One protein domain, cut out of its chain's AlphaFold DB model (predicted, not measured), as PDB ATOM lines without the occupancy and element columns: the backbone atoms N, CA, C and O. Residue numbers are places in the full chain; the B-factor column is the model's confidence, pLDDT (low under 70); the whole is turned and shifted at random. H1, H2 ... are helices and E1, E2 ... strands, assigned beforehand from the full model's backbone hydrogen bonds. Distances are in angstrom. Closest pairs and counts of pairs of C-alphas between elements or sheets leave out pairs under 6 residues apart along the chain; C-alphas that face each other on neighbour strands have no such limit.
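AT A GLANCE: This is residues 109 to 157 of the 161 residues of an uncharacterized protein of Prochlorococcus marinus (strain MIT 9215) (UniProt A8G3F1). Picture a long two-stranded ribbon, E1 and E2 side by side, with the chain between them arching away as an open handle that holds H1 and leaves a hollow between helix and ribbon. Residues 128 to 139 of this handle stick out, and the two end stretches carry on past the ribbon in opposite directions, adding to its length. The printed part has 49 residues with two named strands and one named helix in the order E1, H1, E2; the sheet order is E1, E2, parallel, and the class is mixed, helices and strands. The whole is loose, with a radius of gyration of the C-alphas of 13.6 A, and a rod spanning 50 by 18 by 12 A.

IN THESE COORDINATES: Find C-alpha 113 at (247.379, 284.544, 294.398); from there E1 runs through residues 113 to 120, 22.5 A long. Next look at C-alpha 128 at (238.844, 287.974, 278.196), where H1, residues 128 to 136, begins; it is 11.7 A long. E2, residues 142 to 150, is 22.9 A long and ends at C-alpha 150 at (225.529, 284.375, 287.428).

HOW THE PARTS SIT: Set E1 beside E2: they are parallel neighbours at 19 degrees, and C-alphas 113 and 142, which face each other, are 4.6 A apart. Look for N 115 and O 143 at 2.9 A and N 150 and O 119 at 2.8 A, both within hydrogen-bond range. At residue 145 you will find that E2 bends by 54 degrees. E1, H1 and E2 form a strand-helix-strand unit, two parallel neighbour strands with a helix between, and its crossover is right-handed. H1 stands free, and in it every O i to N i+4 pair is within hydrogen-bond range.

THE WHOLE: The two C-alphas farthest apart, those of Glu 109 and Ser 157, are 50.8 A apart. The printed part has no cut; the link from E1 to H1 is short and that from H1 to E2 is tight. The mean pLDDT of the printed part is 74.0, and you will find values under 70 at residues 109 to 111, 123 to 124, 126 to 129 and 152 to 157.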
ATOM      1  N   GLU A 109     260.405 285.629 296.379       65.06
ATOM      2  CA  GLU A 109     259.560 284.748 295.586       65.06
ATOM      3  C   GLU A 109     258.119 285.174 295.881       65.06
ATOM      4  O   GLU A 109     257.590 284.917 296.962       65.06
ATOM      5  N   LEU A 110     257.540 285.978 294.986       64.19
ATOM      6  CA  LEU A 110     256.166 286.446 295.135       64.19
ATOM      7  C   LEU A 110     255.248 285.225 295.082       64.19
ATOM      8  O   LEU A 110     255.184 284.543 294.059       64.19
ATOM      9  N   GLN A 111     254.569 284.944 296.194       67.69
ATOM     10  CA  GLN A 111     253.542 283.909 296.249       67.69
ATOM     11  C   GLN A 111     252.427 284.282 295.270       67.69
ATOM     12  O   GLN A 111     251.969 285.427 295.265       67.69
ATOM     13  N   SER A 112     252.031 283.338 294.415       74.69
ATOM     14  CA  SER A 112     250.945 283.556 293.467       74.69
ATOM     15  C   SER A 112     249.598 283.533 294.186       74.69
ATOM     16  O   SER A 112     249.318 282.643 294.991       74.69
ATOM     17  N   TYR A 113     248.751 284.516 293.894       80.62
ATOM     18  CA  TYR A 113     247.379 284.544 294.398       80.62
ATOM     19  C   TYR A 113     246.456 283.775 293.458       80.62
ATOM     20  O   TYR A 113     246.575 283.895 292.240       80.62
ATOM     21  N   LYS A 114     245.506 283.017 294.010       85.06
ATOM     22  CA  LYS A 114     244.424 282.419 293.222       85.06
ATOM     23  C   LYS A 114     243.236 283.367 293.172       85.06
ATOM     24  O   LYS A 114     242.782 283.837 294.213       85.06
ATOM     25  N   ILE A 115     242.754 283.656 291.968       80.44
ATOM     26  CA  ILE A 115     241.649 284.589 291.734       80.44
ATOM     27  C   ILE A 115     240.445 283.829 291.174       80.44
ATOM     28  O   ILE A 115     240.579 283.010 290.263       80.44
ATOM     29  N   ILE A 116     239.260 284.137 291.707       83.62
ATOM     30  CA  ILE A 116     237.968 283.647 291.219       83.62
ATOM     31  C   ILE A 116     237.167 284.840 290.693       83.62
ATOM     32  O   ILE A 116     236.935 285.805 291.420       83.62
ATOM     33  N   PHE A 117     236.723 284.769 289.440       83.44
ATOM     34  CA  PHE A 117     235.870 285.780 288.816       83.44
ATOM     35  C   PHE A 117     234.404 285.370 288.882       83.44
ATOM     36  O   PHE A 117     234.059 284.239 288.548       83.44
ATOM     37  N   ILE A 118     233.534 286.310 289.254       84.44
ATOM     38  CA  ILE A 118     232.080 286.125 289.242       84.44
ATOM     39  C   ILE A 118     231.474 287.217 288.362       84.44
ATOM     40  O   ILE A 118     231.433 288.388 288.738       84.44
ATOM     41  N   LEU A 119     231.008 286.828 287.181       82.50
ATOM     42  CA  LEU A 119     230.425 287.714 286.182       82.50
ATOM     43  C   LEU A 119     228.905 287.731 286.327       82.50
ATOM     44  O   LEU A 119     228.271 286.677 286.346       82.50
ATOM     45  N   LYS A 120     228.312 288.922 286.407       82.88
ATOM     46  CA  LYS A 120     226.855 289.099 286.468       82.88
ATOM     47  C   LYS A 120     226.340 289.529 285.108       82.88
ATOM     48  O   LYS A 120     226.740 290.582 284.633       82.88
ATOM     49  N   ASP A 121     225.489 288.714 284.494       74.31
ATOM     50  CA  ASP A 121     224.812 288.977 283.211       74.31
ATOM     51  C   ASP A 121     225.716 289.216 281.975       74.31
ATOM     52  O   ASP A 121     225.222 289.167 280.853       74.31
ATOM     53  N   VAL A 122     227.038 289.358 282.127       72.38
ATOM     54  CA  VAL A 122     227.991 289.536 281.017       72.38
ATOM     55  C   VAL A 122     228.474 288.193 280.462       72.38
ATOM     56  O   VAL A 122     228.673 287.227 281.204       72.38
ATOM     57  N   ASP A 123     228.670 288.126 279.142       69.25
ATOM     58  CA  ASP A 123     229.291 286.972 278.496       69.25
ATOM     59  C   ASP A 123     230.793 286.901 278.827       69.25
ATOM     60  O   ASP A 123     231.538 287.840 278.526       69.25
ATOM     61  N   PRO A 124     231.287 285.768 279.360       67.38
ATOM     62  CA  PRO A 124     232.693 285.615 279.741       67.38
ATOM     63  C   PRO A 124     233.648 285.769 278.554       67.38
ATOM     64  O   PRO A 124     234.807 286.117 278.732       67.38
ATOM     65  N   LYS A 125     233.151 285.539 277.333       70.75
ATOM     66  CA  LYS A 125     233.937 285.578 276.101       70.75
ATOM     67  C   LYS A 125     234.421 286.990 275.755       70.75
ATOM     68  O   LYS A 125     235.525 287.121 275.237       70.75
ATOM     69  N   TYR A 126     233.631 288.021 276.069       62.16
ATOM     70  CA  TYR A 126     233.925 289.416 275.706       62.16
ATOM     71  C   TYR A 126     234.894 290.098 276.684       62.16
ATOM     72  O   TYR A 126     235.617 291.014 276.315       62.16
ATOM     73  N   LEU A 127     234.946 289.611 277.925       60.97
ATOM     74  CA  LEU A 127     235.777 290.162 278.998       60.97
ATOM     75  C   LEU A 127     237.233 289.674 278.965       60.97
ATOM     76  O   LEU A 127     238.070 290.207 279.686       60.97
ATOM     77  N   THR A 128     237.546 288.664 278.150       65.88
ATOM     78  CA  THR A 128     238.844 287.974 278.196       65.88
ATOM     79  C   THR A 128     240.018 288.886 277.848       65.88
ATOM     80  O   THR A 128     241.039 288.828 278.527       65.88
ATOM     81  N   GLU A 129     239.901 289.730 276.820       69.62
ATOM     82  CA  GLU A 129     241.020 290.570 276.364       69.62
ATOM     83  C   GLU A 129     241.289 291.733 277.319       69.62
ATOM     84  O   GLU A 129     242.426 291.940 277.743       69.62
ATOM     85  N   GLU A 130     240.237 292.448 277.719       73.19
ATOM     86  CA  GLU A 130     240.356 293.594 278.618       73.19
ATOM     87  C   GLU A 130     240.828 293.157 280.009       73.19
ATOM     88  O   GLU A 130     241.812 293.698 280.516       73.19
ATOM     89  N   LEU A 131     240.229 292.103 280.582       76.19
ATOM     90  CA  LEU A 131     240.672 291.564 281.868       76.19
ATOM     91  C   LEU A 131     242.104 291.043 281.797       76.19
ATOM     92  O   LEU A 131     242.886 291.345 282.692       76.19
ATOM     93  N   SER A 132     242.478 290.312 280.741       72.00
ATOM     94  CA  SER A 132     243.857 289.827 280.596       72.00
ATOM     95  C   SER A 132     244.848 290.981 280.509       72.00
ATOM     96  O   SER A 132     245.914 290.902 281.112       72.00
ATOM     97  N   SER A 133     244.497 292.071 279.822       77.44
ATOM     98  CA  SER A 133     245.356 293.253 279.730       77.44
ATOM     99  C   SER A 133     245.544 293.928 281.093       77.44
ATOM    100  O   SER A 133     246.679 294.156 281.509       77.44
ATOM    101  N   ILE A 134     244.460 294.155 281.841       79.19
ATOM    102  CA  ILE A 134     244.488 294.759 283.181       79.19
ATOM    103  C   ILE A 134     245.317 293.899 284.134       79.19
ATOM    104  O   ILE A 134     246.188 294.401 284.840       79.19
ATOM    105  N   LEU A 135     245.068 292.594 284.109       76.69
ATOM    106  CA  LEU A 135     245.754 291.619 284.934       76.69
ATOM    107  C   LEU A 135     247.245 291.505 284.578       76.69
ATOM    108  O   LEU A 135     248.097 291.499 285.457       76.69
ATOM    109  N   SER A 136     247.592 291.488 283.290       73.56
ATOM    110  CA  SER A 136     248.992 291.452 282.846       73.56
ATOM    111  C   SER A 136     249.788 292.693 283.264       73.56
ATOM    112  O   SER A 136     250.992 292.607 283.492       73.56
ATOM    113  N   ASN A 137     249.111 293.833 283.424       80.50
ATOM    114  CA  ASN A 137     249.718 295.095 283.829       80.50
ATOM    115  C   ASN A 137     249.819 295.269 285.352       80.50
ATOM    116  O   ASN A 137     250.417 296.245 285.799       80.50
ATOM    117  N   SER A 138     249.251 294.372 286.164       72.94
ATOM    118  CA  SER A 138     249.097 294.617 287.602       72.94
ATOM    119  C   SER A 138     250.362 294.381 288.439       72.94
ATOM    120  O   SER A 138     250.299 294.531 289.650       72.94
ATOM    121  N   GLU A 139     251.500 294.000 287.845       77.06
ATOM    122  CA  GLU A 139     252.759 293.653 288.549       77.06
ATOM    123  C   GLU A 139     252.584 292.569 289.647       77.06
ATOM    124  O   GLU A 139     253.447 292.365 290.500       77.06
ATOM    125  N   VAL A 140     251.467 291.829 289.615       74.06
ATOM    126  CA  VAL A 140     251.133 290.760 290.566       74.06
ATOM    127  C   VAL A 140     251.176 289.416 289.849       74.06
ATOM    128  O   VAL A 140     250.600 289.255 288.778       74.06
ATOM    129  N   ASN A 141     251.806 288.423 290.475       77.75
ATOM    130  CA  ASN A 141     251.716 287.034 290.031       77.75
ATOM    131  C   ASN A 141     250.404 286.428 290.548       77.75
ATOM    132  O   ASN A 141     250.218 286.290 291.758       77.75
ATOM    133  N   PHE A 142     249.497 286.049 289.652       80.69
ATOM    134  CA  PHE A 142     248.248 285.377 290.009       80.69
ATOM    135  C   PHE A 142     247.954 284.211 289.058       80.69
ATOM    136  O   PHE A 142     248.476 284.133 287.947       80.69
ATOM    137  N   GLU A 143     247.095 283.308 289.515       79.50
ATOM    138  CA  GLU A 143     246.527 282.204 288.751       79.50
ATOM    139  C   GLU A 143     244.999 282.326 288.789       79.50
ATOM    140  O   GLU A 143     244.410 282.582 289.843       79.50
ATOM    141  N   ILE A 144     244.344 282.169 287.640       81.12
ATOM    142  CA  ILE A 144     242.880 282.181 287.577       81.12
ATOM    143  C   ILE A 144     242.390 280.778 287.918       81.12
ATOM    144  O   ILE A 144     242.604 279.840 287.156       81.12
ATOM    145  N   GLU A 145     241.717 280.641 289.057       82.31
ATOM    146  CA  GLU A 145     241.188 279.355 289.515       82.31
ATOM    147  C   GLU A 145     239.835 279.043 288.874       82.31
ATOM    148  O   GLU A 145     239.583 277.914 288.453       82.31
ATOM    149  N   LYS A 146     238.943 280.039 288.795       82.56
ATOM    150  CA  LYS A 146     237.581 279.832 288.294       82.56
ATOM    151  C   LYS A 146     236.962 281.116 287.751       82.56
ATOM    152  O   LYS A 146     237.177 282.195 288.294       82.56
ATOM    153  N   ILE A 147     236.142 280.978 286.710       81.62
ATOM    154  CA  ILE A 147     235.269 282.036 286.193       81.62
ATOM    155  C   ILE A 147     233.834 281.508 286.240       81.62
ATOM    156  O   ILE A 147     233.498 280.541 285.558       81.62
ATOM    157  N   GLU A 148     232.992 282.121 287.064       80.94
ATOM    158  CA  GLU A 148     231.570 281.812 287.183       80.94
ATOM    159  C   GLU A 148     230.729 282.906 286.533       80.94
ATOM    160  O   GLU A 148     231.037 284.092 286.639       80.94
ATOM    161  N   ARG A 149     229.628 282.511 285.889       81.25
ATOM    162  CA  ARG A 149     228.609 283.435 285.389       81.25
ATOM    163  C   ARG A 149     227.327 283.240 286.182       81.25
ATOM    164  O   ARG A 149     226.774 282.142 286.204       81.25
ATOM    165  N   ILE A 150     226.833 284.315 286.777       83.75
ATOM    166  CA  ILE A 150     225.529 284.375 287.428       83.75
ATOM    167  C   ILE A 150     224.595 285.155 286.508       83.75
ATOM    168  O   ILE A 150     224.844 286.321 286.200       83.75
ATOM    169  N   LEU A 151     223.527 284.496 286.058       77.75
ATOM    170  CA  LEU A 151     222.452 285.128 285.300       77.75
ATOM    171  C   LEU A 151     221.354 285.560 286.278       77.75
ATOM    172  O   LEU A 151     220.792 284.719 286.984       77.75
ATOM    173  N   ASN A 152     221.023 286.846 286.321       68.81
ATOM    174  CA  ASN A 152     219.852 287.308 287.052       68.81
ATOM    175  C   ASN A 152     218.593 286.949 286.256       68.81
ATOM    176  O   ASN A 152     218.342 287.461 285.166       68.81
ATOM    177  N   SER A 153     217.738 286.110 286.841       65.25
ATOM    178  CA  SER A 153     216.454 285.701 286.251       65.25
ATOM    179  C   SER A 153     215.483 286.865 286.005       65.25
ATOM    180  O   SER A 153     214.525 286.707 285.253       65.25
ATOM    181  N   LYS A 154     215.743 288.045 286.583       60.16
ATOM    182  CA  LYS A 154     214.913 289.249 286.438       60.16
ATOM    183  C   LYS A 154     214.950 289.861 285.031       60.16
ATOM    184  O   LYS A 154     214.009 290.551 284.664       60.16
ATOM    185  N   ASN A 155     215.981 289.563 284.235       55.38
ATOM    186  CA  ASN A 155     216.152 290.110 282.882       55.38
ATOM    187  C   ASN A 155     215.627 289.176 281.772       55.38
ATOM    188  O   ASN A 155     215.701 289.514 280.595       55.38
ATOM    189  N   LYS A 156     215.089 287.997 282.122       53.03
ATOM    190  CA  LYS A 156     214.621 286.998 281.144       53.03
ATOM    191  C   LYS A 156     213.270 287.354 280.499       53.03
ATOM    192  O   LYS A 156     212.926 286.772 279.483       53.03
ATOM    193  N   SER A 157     212.515 288.309 281.048       51.91
ATOM    194  CA  SER A 157     211.146 288.612 280.599       51.91
ATOM    195  C   SER A 157     211.023 289.753 279.580       51.91
ATOM    196  O   SER A 157     209.914 290.236 279.379       51.91
TER     197      SER A 157